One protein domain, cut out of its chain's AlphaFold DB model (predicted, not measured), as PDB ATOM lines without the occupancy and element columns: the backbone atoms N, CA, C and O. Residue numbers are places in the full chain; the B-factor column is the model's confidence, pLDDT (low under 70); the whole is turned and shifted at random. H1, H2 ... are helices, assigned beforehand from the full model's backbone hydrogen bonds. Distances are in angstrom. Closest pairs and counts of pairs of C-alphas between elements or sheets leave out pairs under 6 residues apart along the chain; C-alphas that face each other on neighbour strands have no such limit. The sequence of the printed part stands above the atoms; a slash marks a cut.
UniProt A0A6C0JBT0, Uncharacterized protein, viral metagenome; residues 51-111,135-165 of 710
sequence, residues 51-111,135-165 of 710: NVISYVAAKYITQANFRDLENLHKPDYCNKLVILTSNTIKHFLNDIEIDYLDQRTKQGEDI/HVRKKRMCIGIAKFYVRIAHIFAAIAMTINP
ATOM      1  N   ASN A  51      -4.386  30.168 -35.086       71.00
ATOM      2  CA  ASN A  51      -3.106  30.813 -35.349       71.00
ATOM      3  C   ASN A  51      -2.271  30.911 -34.072       71.00
ATOM      4  O   ASN A  51      -1.054  30.786 -34.159       71.00
ATOM      5  N   VAL A  52      -2.906  31.026 -32.899       75.31
ATOM      6  CA  VAL A  52      -2.217  31.027 -31.599       75.31
ATOM      7  C   VAL A  52      -1.515  29.696 -31.358       75.31
ATOM      8  O   VAL A  52      -0.317  29.689 -31.080       75.31
ATOM      9  N   ILE A  53      -2.199  28.556 -31.536       79.19
ATOM     10  CA  ILE A  53      -1.545  27.244 -31.365       79.19
ATOM     11  C   ILE A  53      -0.410  27.078 -32.374       79.19
ATOM     12  O   ILE A  53       0.688  26.654 -32.015       79.19
ATOM     13  N   SER A  54      -0.660  27.420 -33.637       82.00
ATOM     14  CA  SER A  54       0.335  27.291 -34.705       82.00
ATOM     15  C   SER A  54       1.548  28.204 -34.479       82.00
ATOM     16  O   SER A  54       2.667  27.822 -34.814       82.00
ATOM     17  N   TYR A  55       1.353  29.382 -33.888       82.00
ATOM     18  CA  TYR A  55       2.417  30.294 -33.473       82.00
ATOM     19  C   TYR A  55       3.208  29.736 -32.288       82.00
ATOM     20  O   TYR A  55       4.428  29.610 -32.376       82.00
ATOM     21  N   VAL A  56       2.527  29.336 -31.210       79.56
ATOM     22  CA  VAL A  56       3.165  28.789 -30.002       79.56
ATOM     23  C   VAL A  56       3.965  27.533 -30.339       79.56
ATOM     24  O   VAL A  56       5.118  27.416 -29.931       79.56
ATOM     25  N   ALA A  57       3.400  26.625 -31.138       82.75
ATOM     26  CA  ALA A  57       4.096  25.427 -31.590       82.75
ATOM     27  C   ALA A  57       5.323  25.771 -32.447       82.75
ATOM     28  O   ALA A  57       6.399  25.225 -32.212       82.75
ATOM     29  N   ALA A  58       5.204  26.697 -33.405       85.19
ATOM     30  CA  ALA A  58       6.335  27.102 -34.238       85.19
ATOM     31  C   ALA A  58       7.451  27.758 -33.422       85.19
ATOM     32  O   ALA A  58       8.623  27.416 -33.596       85.19
ATOM     33  N   LYS A  59       7.093  28.654 -32.501       81.50
ATOM     34  CA  LYS A  59       8.026  29.306 -31.583       81.50
ATOM     35  C   LYS A  59       8.729  28.268 -30.714       81.50
ATOM     36  O   LYS A  59       9.954  28.236 -30.694       81.50
ATOM     37  N   TYR A  60       7.977  27.358 -30.094       79.94
ATOM     38  CA  TYR A  60       8.536  26.296 -29.261       79.94
ATOM     39  C   TYR A  60       9.487  25.382 -30.043       79.94
ATOM     40  O   TYR A  60      10.600  25.149 -29.597       79.94
ATOM     41  N   ILE A  61       9.096  24.910 -31.232       83.62
ATOM     42  CA  ILE A  61       9.917  23.996 -32.043       83.62
ATOM     43  C   ILE A  61      11.202  24.679 -32.529       83.62
ATOM     44  O   ILE A  61      12.276  24.089 -32.472       83.62
ATOM     45  N   THR A  62      11.108  25.922 -33.005       79.50
ATOM     46  CA  THR A  62      12.246  26.625 -33.623       79.50
ATOM     47  C   THR A  62      13.177  27.307 -32.623       79.50
ATOM     48  O   THR A  62      14.326  27.590 -32.968       79.50
ATOM     49  N   GLN A  63      12.700  27.560 -31.401       75.62
ATOM     50  CA  GLN A  63      13.481  28.108 -30.288       75.62
ATOM     51  C   GLN A  63      13.851  27.047 -29.242       75.62
ATOM     52  O   GLN A  63      14.498  27.382 -28.251       75.62
ATOM     53  N   ALA A  64      13.458  25.784 -29.448       69.75
ATOM     54  CA  ALA A  64      13.837  24.682 -28.576       69.75
ATOM     55  C   ALA A  64      15.361  24.638 -28.423       69.75
ATOM     56  O   ALA A  64      16.106  24.726 -29.405       69.75
ATOM     57  N   ASN A  65      15.822  24.484 -27.181       67.50
ATOM     58  CA  ASN A  65      17.237  24.245 -26.948       67.50
ATOM     59  C   ASN A  65      17.619  22.875 -27.542       67.50
ATOM     60  O   ASN A  65      16.782  21.986 -27.722       67.50
ATOM     61  N   PHE A  66      18.903  22.684 -27.845       65.94
ATOM     62  CA  PHE A  66      19.351  21.431 -28.456       65.94
ATOM     63  C   PHE A  66      19.038  20.210 -27.602       65.94
ATOM     64  O   PHE A  66      18.732  19.164 -28.155       65.94
ATOM     65  N   ARG A  67      19.108  20.322 -26.271       70.62
ATOM     66  CA  ARG A  67      18.867  19.183 -25.381       70.62
ATOM     67  C   ARG A  67      17.428  18.689 -25.491       70.62
ATOM     68  O   ARG A  67      17.197  17.487 -25.417       70.62
ATOM     69  N   ASP A  68      16.478  19.590 -25.702       69.88
ATOM     70  CA  ASP A  68      15.081  19.243 -25.940       69.88
ATOM     71  C   ASP A  68      14.918  18.547 -27.291       69.88
ATOM     72  O   ASP A  68      14.255  17.514 -27.351       69.88
ATOM     73  N   LEU A  69      15.577  19.049 -28.343       70.31
ATOM     74  CA  LEU A  69      15.570  18.427 -29.672       70.31
ATOM     75  C   LEU A  69      16.245  17.049 -29.684       70.31
ATOM     76  O   LEU A  69      15.735  16.128 -30.309       70.31
ATOM     77  N   GLU A  70      17.345  16.891 -28.954       72.19
ATOM     78  CA  GLU A  70      18.018  15.611 -28.738       72.19
ATOM     79  C   GLU A  70      17.103  14.669 -27.952       72.19
ATOM     80  O   GLU A  70      16.879  13.532 -28.338       72.19
ATOM     81  N   ASN A  71      16.461  15.130 -26.882       76.81
ATOM     82  CA  ASN A  71      15.551  14.272 -26.129       76.81
ATOM     83  C   ASN A  71      14.324  13.826 -26.939       76.81
ATOM     84  O   ASN A  71      13.713  12.828 -26.554       76.81
ATOM     85  N   LEU A  72      13.980  14.480 -28.059       73.75
ATOM     86  CA  LEU A  72      12.896  14.017 -28.933       73.75
ATOM     87  C   LEU A  72      13.145  12.610 -29.474       73.75
ATOM     88  O   LEU A  72      12.167  11.906 -29.710       73.75
ATOM     89  N   HIS A  73      14.396  12.145 -29.607       74.75
ATOM     90  CA  HIS A  73      14.624  10.765 -30.041       74.75
ATOM     91  C   HIS A  73      14.273   9.711 -28.991       74.75
ATOM     92  O   HIS A  73      14.136   8.532 -29.315       74.75
ATOM     93  N   LYS A  74      14.101  10.114 -27.727       75.88
ATOM     94  CA  LYS A  74      13.791   9.199 -26.629       75.88
ATOM     95  C   LYS A  74      12.281   8.951 -26.583       75.88
ATOM     96  O   LYS A  74      11.533   9.898 -26.315       75.88
ATOM     97  N   PRO A  75      11.816   7.694 -26.734       71.56
ATOM     98  CA  PRO A  75      10.386   7.382 -26.731       71.56
ATOM     99  C   PRO A  75       9.659   7.909 -25.489       71.56
ATOM    100  O   PRO A  75       8.599   8.517 -25.599       71.56
ATOM    101  N   ASP A  76      10.255   7.776 -24.300       70.50
ATOM    102  CA  ASP A  76       9.647   8.235 -23.044       70.50
ATOM    103  C   ASP A  76       9.463   9.751 -22.964       70.50
ATOM    104  O   ASP A  76       8.499  10.230 -22.360       70.50
ATOM    105  N   TYR A  77      10.391  10.516 -23.536       68.81
ATOM    106  CA  TYR A  77      10.299  11.970 -23.565       68.81
ATOM    107  C   TYR A  77       9.232  12.419 -24.566       68.81
ATOM    108  O   TYR A  77       8.360  13.211 -24.208       68.81
ATOM    109  N   CYS A  78       9.235  11.838 -25.770       59.28
ATOM    110  CA  CYS A  78       8.217  12.088 -26.789       59.28
ATOM    111  C   CYS A  78       6.802  11.762 -26.276       59.28
ATOM    112  O   CYS A  78       5.901  12.596 -26.344       59.28
ATOM    113  N   ASN A  79       6.624  10.600 -25.644       65.06
ATOM    114  CA  ASN A  79       5.349  10.185 -25.060       65.06
ATOM    115  C   ASN A  79       4.856  11.170 -23.986       65.06
ATOM    116  O   ASN A  79       3.680  11.534 -23.952       65.06
ATOM    117  N   LYS A  80       5.758  11.660 -23.122       72.19
ATOM    118  CA  LYS A  80       5.420  12.698 -22.134       72.19
ATOM    119  C   LYS A  80       5.013  14.001 -22.808       72.19
ATOM    120  O   LYS A  80       4.036  14.601 -22.372       72.19
ATOM    121  N   LEU A  81       5.726  14.418 -23.853       67.25
ATOM    122  CA  LEU A  81       5.411  15.633 -24.596       67.25
ATOM    123  C   LEU A  81       4.007  15.547 -25.200       67.25
ATOM    124  O   LEU A  81       3.205  16.446 -24.976       67.25
ATOM    125  N   VAL A  82       3.661  14.432 -25.851       58.44
ATOM    126  CA  VAL A  82       2.320  14.245 -26.423       58.44
ATOM    127  C   VAL A  82       1.231  14.291 -25.346       58.44
ATOM    128  O   VAL A  82       0.218  14.967 -25.526       58.44
ATOM    129  N   ILE A  83       1.434  13.624 -24.206       65.56
ATOM    130  CA  ILE A  83       0.472  13.643 -23.093       65.56
ATOM    131  C   ILE A  83       0.317  15.060 -22.524       65.56
ATOM    132  O   ILE A  83      -0.806  15.505 -22.284       65.56
ATOM    133  N   LEU A  84       1.422  15.781 -22.321       66.19
ATOM    134  CA  LEU A  84       1.403  17.156 -21.822       66.19
ATOM    135  C   LEU A  84       0.676  18.077 -22.800       66.19
ATOM    136  O   LEU A  84      -0.258  18.761 -22.395       66.19
ATOM    137  N   THR A  85       1.030  18.035 -24.084       68.81
ATOM    138  CA  THR A  85       0.366  18.813 -25.135       68.81
ATOM    139  C   THR A  85      -1.123  18.478 -25.215       68.81
ATOM    140  O   THR A  85      -1.945  19.386 -25.266       68.81
ATOM    141  N   SER A  86      -1.499  17.198 -25.142       63.88
ATOM    142  CA  SER A  86      -2.902  16.769 -25.136       63.88
ATOM    143  C   SER A  86      -3.670  17.300 -23.923       63.88
ATOM    144  O   SER A  86      -4.826  17.698 -24.060       63.88
ATOM    145  N   ASN A  87      -3.066  17.285 -22.733       67.88
ATOM    146  CA  ASN A  87      -3.703  17.787 -21.514       67.88
ATOM    147  C   ASN A  87      -3.873  19.308 -21.558       67.88
ATOM    148  O   ASN A  87      -4.934  19.805 -21.192       67.88
ATOM    149  N   THR A  88      -2.866  20.025 -22.060       71.69
ATOM    150  CA  THR A  88      -2.939  21.467 -22.315       71.69
ATOM    151  C   THR A  88      -4.077  21.776 -23.285       71.69
ATOM    152  O   THR A  88      -4.950  22.573 -22.961       71.69
ATOM    153  N   ILE A  89      -4.147  21.079 -24.426       70.75
ATOM    154  CA  ILE A  89      -5.229  21.259 -25.404       70.75
ATOM    155  C   ILE A  89      -6.594  21.037 -24.742       70.75
ATOM    156  O   ILE A  89      -7.489  21.864 -24.855       70.75
ATOM    157  N   LYS A  90      -6.758  19.946 -23.989       71.31
ATOM    158  CA  LYS A  90      -8.029  19.640 -23.321       71.31
ATOM    159  C   LYS A  90      -8.458  20.717 -22.316       71.31
ATOM    160  O   LYS A  90      -9.657  20.911 -22.133       71.31
ATOM    161  N   HIS A  91      -7.505  21.335 -21.620       72.56
ATOM    162  CA  HIS A  91      -7.788  22.329 -20.586       72.56
ATOM    163  C   HIS A  91      -8.145  23.696 -21.174       72.56
ATOM    164  O   HIS A  91      -9.026  24.365 -20.648       72.56
ATOM    165  N   PHE A  92      -7.478  24.089 -22.264       68.44
ATOM    166  CA  PHE A  92      -7.606  25.432 -22.828       68.44
ATOM    167  C   PHE A  92      -8.596  25.539 -23.992       68.44
ATOM    168  O   PHE A  92      -9.024  26.650 -24.286       68.44
ATOM    169  N   LEU A  93      -8.975  24.425 -24.633       68.06
ATOM    170  CA  LEU A  93      -9.900  24.429 -25.768       68.06
ATOM    171  C   LEU A  93     -11.292  23.902 -25.429       68.06
ATOM    172  O   LEU A  93     -11.455  22.921 -24.693       68.06
ATOM    173  N   ASN A  94     -12.291  24.497 -26.077       71.62
ATOM    174  CA  ASN A  94     -13.654  23.978 -26.102       71.62
ATOM    175  C   ASN A  94     -13.832  22.869 -27.161       71.62
ATOM    176  O   ASN A  94     -12.965  22.609 -27.996       71.62
ATOM    177  N   ASP A  95     -14.973  22.178 -27.119       65.81
ATOM    178  CA  ASP A  95     -15.218  21.008 -27.974       65.81
ATOM    179  C   ASP A  95     -15.286  21.351 -29.470       65.81
ATOM    180  O   ASP A  95     -14.849  20.549 -30.293       65.81
ATOM    181  N   ILE A  96     -15.782  22.544 -29.819       65.44
ATOM    182  CA  ILE A  96     -15.891  23.012 -31.208       65.44
ATOM    183  C   ILE A  96     -14.495  23.271 -31.782       65.44
ATOM    184  O   ILE A  96     -14.194  22.851 -32.897       65.44
ATOM    185  N   GLU A  97     -13.618  23.913 -31.010       67.81
ATOM    186  CA  GLU A  97     -12.233  24.173 -31.407       67.81
ATOM    187  C   GLU A  97     -11.437  22.869 -31.557       67.81
ATOM    188  O   GLU A  97     -10.656  22.721 -32.497       67.81
ATOM    189  N   ILE A  98     -11.655  21.894 -30.666       68.62
ATOM    190  CA  ILE A  98     -11.019  20.570 -30.754       68.62
ATOM    191  C   ILE A  98     -11.505  19.819 -32.002       68.62
ATOM    192  O   ILE A  98     -10.683  19.222 -32.700       68.62
ATOM    193  N   ASP A  99     -12.801  19.863 -32.317       67.94
ATOM    194  CA  ASP A  99     -13.347  19.238 -33.530       67.94
ATOM    195  C   ASP A  99     -12.821  19.908 -34.804       67.94
ATOM    196  O   ASP A  99     -12.370  19.216 -35.717       67.94
ATOM    197  N   TYR A 100     -12.746  21.241 -34.825       71.69
ATOM    198  CA  TYR A 100     -12.143  21.985 -35.931       71.69
ATOM    199  C   TYR A 100     -10.665  21.614 -36.151       71.69
ATOM    200  O   TYR A 100     -10.260  21.316 -37.276       71.69
ATOM    201  N   LEU A 101      -9.845  21.570 -35.093       73.25
ATOM    202  CA  LEU A 101      -8.428  21.195 -35.207       73.25
ATOM    203  C   LEU A 101      -8.230  19.738 -35.636       73.25
ATOM    204  O   LEU A 101      -7.332  19.437 -36.426       73.25
ATOM    205  N   ASP A 102      -9.054  18.819 -35.134       75.94
ATOM    206  CA  ASP A 102      -9.020  17.415 -35.546       75.94
ATOM    207  C   ASP A 102      -9.380  17.266 -37.036       75.94
ATOM    208  O   ASP A 102      -8.670  16.580 -37.774       75.94
ATOM    209  N   GLN A 103     -10.407  17.979 -37.516       75.19
ATOM    210  CA  GLN A 103     -10.769  18.017 -38.938       75.19
ATOM    211  C   GLN A 103      -9.639  18.602 -39.794       75.19
ATOM    212  O   GLN A 103      -9.207  17.969 -40.762       75.19
ATOM    213  N   ARG A 104      -9.098  19.759 -39.400       78.50
ATOM    214  CA  ARG A 104      -8.002  20.441 -40.103       78.50
ATOM    215  C   ARG A 104      -6.765  19.552 -40.225       78.50
ATOM    216  O   ARG A 104      -6.209  19.405 -41.314       78.50
ATOM    217  N   THR A 105      -6.350  18.913 -39.130       79.25
ATOM    218  CA  THR A 105      -5.182  18.019 -39.138       79.25
ATOM    219  C   THR A 105      -5.421  16.745 -39.956       79.25
ATOM    220  O   THR A 105      -4.468  16.205 -40.518       79.25
ATOM    221  N   LYS A 106      -6.662  16.254 -40.082       76.12
ATOM    222  CA  LYS A 106      -6.991  15.031 -40.841       76.12
ATOM    223  C   LYS A 106      -7.245  15.248 -42.331       76.12
ATOM    224  O   LYS A 106      -6.760  14.444 -43.122       76.12
ATOM    225  N   GLN A 107      -8.022  16.260 -42.714       59.44
ATOM    226  CA  GLN A 107      -8.607  16.351 -44.060       59.44
ATOM    227  C   GLN A 107      -8.013  17.455 -44.937       59.44
ATOM    228  O   GLN A 107      -8.162  17.380 -46.151       59.44
ATOM    229  N   GLY A 108      -7.270  18.418 -44.378       50.31
ATOM    230  CA  GLY A 108      -6.539  19.402 -45.184       50.31
ATOM    231  C   GLY A 108      -7.391  20.361 -46.019       50.31
ATOM    232  O   GLY A 108      -6.821  21.126 -46.789       50.31
ATOM    233  N   GLU A 109      -8.712  20.342 -45.862       35.22
ATOM    234  CA  GLU A 109      -9.625  21.342 -46.406       35.22
ATOM    235  C   GLU A 109     -10.274  22.092 -45.243       35.22
ATOM    236  O   GLU A 109     -10.773  21.475 -44.297       35.22
ATOM    237  N   ASP A 110     -10.270  23.426 -45.316       36.19
ATOM    238  CA  ASP A 110     -11.150  24.249 -44.495       36.19
ATOM    239  C   ASP A 110     -12.585  23.876 -44.861       36.19
ATOM    240  O   ASP A 110     -13.123  24.295 -45.889       36.19
ATOM    241  N   ILE A 111     -13.240  23.102 -44.001       31.83
ATOM    242  CA  ILE A 111     -14.692  23.083 -44.002       31.83
ATOM    243  C   ILE A 111     -15.090  24.466 -43.489       31.83
ATOM    244  O   ILE A 111     -15.198  24.695 -42.286       31.83
ATOM    245  N   HIS A 135     -16.074  11.674 -23.747       62.44
ATOM    246  CA  HIS A 135     -14.830  11.925 -23.023       62.44
ATOM    247  C   HIS A 135     -13.654  11.123 -23.606       62.44
ATOM    248  O   HIS A 135     -12.546  11.649 -23.761       62.44
ATOM    249  N   VAL A 136     -13.881   9.857 -23.984       64.69
ATOM    250  CA  VAL A 136     -12.869   9.024 -24.660       64.69
ATOM    251  C   VAL A 136     -12.569   9.555 -26.065       64.69
ATOM    252  O   VAL A 136     -11.399   9.632 -26.448       64.69
ATOM    253  N   ARG A 137     -13.591   9.969 -26.825       66.19
ATOM    254  CA  ARG A 137     -13.431  10.594 -28.148       66.19
ATOM    255  C   ARG A 137     -12.634  11.896 -28.057       66.19
ATOM    256  O   ARG A 137     -11.631  12.020 -28.753       66.19
ATOM    257  N   LYS A 138     -13.004  12.801 -27.148       66.06
ATOM    258  CA  LYS A 138     -12.300  14.065 -26.880       66.06
ATOM    259  C   LYS A 138     -10.843  13.814 -26.508       66.06
ATOM    260  O   LYS A 138      -9.945  14.403 -27.100       66.06
ATOM    261  N   LYS A 139     -10.584  12.863 -25.599       68.44
ATOM    262  CA  LYS A 139      -9.218  12.449 -25.239       68.44
ATOM    263  C   LYS A 139      -8.422  11.996 -26.471       68.44
ATOM    264  O   LYS A 139      -7.294  12.440 -26.654       68.44
ATOM    265  N   ARG A 140      -8.996  11.150 -27.334       68.94
ATOM    266  CA  ARG A 140      -8.330  10.670 -28.560       68.94
ATOM    267  C   ARG A 140      -8.075  11.784 -29.577       68.94
ATOM    268  O   ARG A 140      -7.021  11.767 -30.206       68.94
ATOM    269  N   MET A 141      -8.986  12.749 -29.711       70.19
ATOM    270  CA  MET A 141      -8.802  13.924 -30.574       70.19
ATOM    271  C   MET A 141      -7.650  14.800 -30.077       70.19
ATOM    272  O   MET A 141      -6.739  15.093 -30.845       70.19
ATOM    273  N   CYS A 142      -7.607  15.129 -28.779       66.56
ATOM    274  CA  CYS A 142      -6.494  15.888 -28.200       66.56
ATOM    275  C   CYS A 142      -5.149  15.165 -28.383       66.56
ATOM    276  O   CYS A 142      -4.155  15.797 -28.737       66.56
ATOM    277  N   ILE A 143      -5.126  13.839 -28.210       69.56
ATOM    278  CA  ILE A 143      -3.940  13.013 -28.462       69.56
ATOM    279  C   ILE A 143      -3.541  13.048 -29.948       69.56
ATOM    280  O   ILE A 143      -2.354  13.134 -30.256       69.56
ATOM    281  N   GLY A 144      -4.507  13.001 -30.870       71.00
ATOM    282  CA  GLY A 144      -4.264  13.101 -32.310       71.00
ATOM    283  C   GLY A 144      -3.666  14.449 -32.720       71.00
ATOM    284  O   GLY A 144      -2.664  14.483 -33.435       71.00
ATOM    285  N   ILE A 145      -4.220  15.551 -32.206       76.81
ATOM    286  CA  ILE A 145      -3.710  16.909 -32.438       76.81
ATOM    287  C   ILE A 145      -2.296  17.049 -31.856       76.81
ATOM    288  O   ILE A 145      -1.389  17.548 -32.520       76.81
ATOM    289  N   ALA A 146      -2.067  16.554 -30.639       75.94
ATOM    290  CA  ALA A 146      -0.747  16.577 -30.018       75.94
ATOM    291  C   ALA A 146       0.285  15.761 -30.820       75.94
ATOM    292  O   ALA A 146       1.382  16.255 -31.083       75.94
ATOM    293  N   LYS A 147      -0.083  14.560 -31.294       82.25
ATOM    294  CA  LYS A 147       0.749  13.741 -32.194       82.25
ATOM    295  C   LYS A 147       1.143  14.523 -33.449       82.25
ATOM    296  O   LYS A 147       2.302  14.470 -33.852       82.25
ATOM    297  N   PHE A 148       0.215  15.261 -34.057       86.75
ATOM    298  CA  PHE A 148       0.488  16.063 -35.252       86.75
ATOM    299  C   PHE A 148       1.604  17.100 -35.019       86.75
ATOM    300  O   PHE A 148       2.582  17.122 -35.766       86.75
ATOM    301  N   TYR A 149       1.528  17.895 -33.946       86.38
ATOM    302  CA  TYR A 149       2.563  18.893 -33.635       86.38
ATOM    303  C   TYR A 149       3.904  18.267 -33.227       86.38
ATOM    304  O   TYR A 149       4.960  18.761 -33.623       86.38
ATOM    305  N   VAL A 150       3.885  17.149 -32.497       84.25
ATOM    306  CA  VAL A 150       5.115  16.430 -32.124       84.25
ATOM    307  C   VAL A 150       5.810  15.835 -33.352       84.25
ATOM    308  O   VAL A 150       7.032  15.895 -33.459       84.25
ATOM    309  N   ARG A 151       5.059  15.354 -34.349       87.12
ATOM    310  CA  ARG A 151       5.636  14.911 -35.627       87.12
ATOM    311  C   ARG A 151       6.324  16.038 -36.397       87.12
ATOM    312  O   ARG A 151       7.381  15.801 -36.974       87.12
ATOM    313  N   ILE A 152       5.778  17.255 -36.379       91.44
ATOM    314  CA  ILE A 152       6.461  18.428 -36.953       91.44
ATOM    315  C   ILE A 152       7.799  18.660 -36.236       91.44
ATOM    316  O   ILE A 152       8.812  18.891 -36.897       91.44
ATOM    317  N   ALA A 153       7.819  18.534 -34.904       89.75
ATOM    318  CA  ALA A 153       9.040  18.653 -34.112       89.75
ATOM    319  C   ALA A 153      10.076  17.573 -34.469       89.75
ATOM    320  O   ALA A 153      11.247  17.904 -34.620       89.75
ATOM    321  N   HIS A 154       9.664  16.316 -34.683       88.56
ATOM    322  CA  HIS A 154      10.563  15.243 -35.131       88.56
ATOM    323  C   HIS A 154      11.189  15.523 -36.499       88.56
ATOM    324  O   HIS A 154      12.398  15.368 -36.658       88.56
ATOM    325  N   ILE A 155      10.396  15.970 -37.481       94.50
ATOM    326  CA  ILE A 155      10.926  16.322 -38.807       94.50
ATOM    327  C   ILE A 155      11.917  17.483 -38.683       94.50
ATOM    328  O   ILE A 155      13.013  17.425 -39.242       94.50
ATOM    329  N   PHE A 156      11.557  18.526 -37.930       93.06
ATOM    330  CA  PHE A 156      12.446  19.660 -37.695       93.06
ATOM    331  C   PHE A 156      13.746  19.234 -37.002       93.06
ATOM    332  O   PHE A 156      14.817  19.622 -37.460       93.06
ATOM    333  N   ALA A 157      13.667  18.411 -35.953       90.62
ATOM    334  CA  ALA A 157      14.826  17.904 -35.227       90.62
ATOM    335  C   ALA A 157      15.735  17.066 -36.132       90.62
ATOM    336  O   ALA A 157      16.931  17.335 -36.195       90.62
ATOM    337  N   ALA A 158      15.175  16.133 -36.908       94.31
ATOM    338  CA  ALA A 158      15.943  15.325 -37.851       94.31
ATOM    339  C   ALA A 158      16.700  16.191 -38.864       94.31
ATOM    340  O   ALA A 158      17.879  15.954 -39.114       94.31
ATOM    341  N   ILE A 159      16.069  17.242 -39.397       94.81
ATOM    342  CA  ILE A 159      16.734  18.168 -40.320       94.81
ATOM    343  C   ILE A 159      17.790  19.017 -39.602       94.81
ATOM    344  O   ILE A 159      18.908  19.142 -40.097       94.81
ATOM    345  N   ALA A 160      17.450  19.614 -38.458       91.44
ATOM    346  CA  ALA A 160      18.342  20.506 -37.722       91.44
ATOM    347  C   ALA A 160      19.606  19.775 -37.252       91.44
ATOM    348  O   ALA A 160      20.708  20.291 -37.439       91.44
ATOM    349  N   MET A 161      19.451  18.552 -36.736       90.12
ATOM    350  CA  MET A 161      20.567  17.693 -36.342       90.12
ATOM    351  C   MET A 161      21.328  17.167 -37.551       90.12
ATOM    352  O   MET A 161      22.546  17.112 -37.504       90.12
ATOM    353  N   THR A 162      20.663  16.872 -38.670       93.81
ATOM    354  CA  THR A 162      21.368  16.467 -39.895       93.81
ATOM    355  C   THR A 162      22.216  17.587 -40.487       93.81
ATOM    356  O   THR A 162      23.332  17.345 -40.926       93.81
ATOM    357  N   ILE A 163      21.710  18.822 -40.525       91.81
ATOM    358  CA  ILE A 163      22.458  19.973 -41.054       91.81
ATOM    359  C   ILE A 163      23.548  20.408 -40.065       91.81
ATOM    360  O   ILE A 163      24.626  20.825 -40.494       91.81
ATOM    361  N   ASN A 164      23.265  20.296 -38.763       89.44
ATOM    362  CA  ASN A 164      24.119  20.657 -37.633       89.44
ATOM    363  C   ASN A 164      24.873  21.989 -37.833       89.44
ATOM    364  O   ASN A 164      26.091  21.991 -38.050       89.44
ATOM    365  N   PRO A 165      24.170  23.134 -37.841       88.25
ATOM    366  CA  PRO A 165      24.802  24.424 -38.074       88.25
ATOM    367  C   PRO A 165      25.662  24.866 -36.883       88.25
ATOM    368  O   PRO A 165      25.326  24.651 -35.722       88.25
TER     369      PRO A 165
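What this domain is: This is residues 51 to 111 and 135 to 165 of the 710 residues of an uncharacterized protein of viral metagenome (UniProt A0A6C0JBT0). One long helix, H5, spans the domain; H3 and H4 cross it nearer its start, H1 and H2 farther along. The all-helix printed part, 92 residues, has five helices, H1 to H5, and no named strand. It is compact: radius of gyration of the C-alphas 13.8 A, spans 41, 27 and 19 A.

How they stand to each other: H1, residues 51 to 63, and H2, 66 to 71, only just touch H5, 135 to 163, with 3 C-alpha pairs each within 8 A, closest at C-alphas 61 and 153, 5.8 A, and 69 and 157, 5.6 A. H3, 75 to 92, and H4, 95 to 107, touch H5 at steep tilts of 50 and 49 degrees, closest at C-alphas 86 and 142, 4.8 A, and 102 and 141, 6.1 A. Every helix's O i to N i+4 pairs are within hydrogen-bond range.

Where its parts are: H1 begins at C-alpha (-3.106, 30.813, -35.349) and H5, 42.2 A long, ends at (22.458, 19.973, -41.054).

The domain as a whole: Residues 112 to 134 are cut out, a C-alpha gap of 23.8 A; 34 residues have pLDDT under 70.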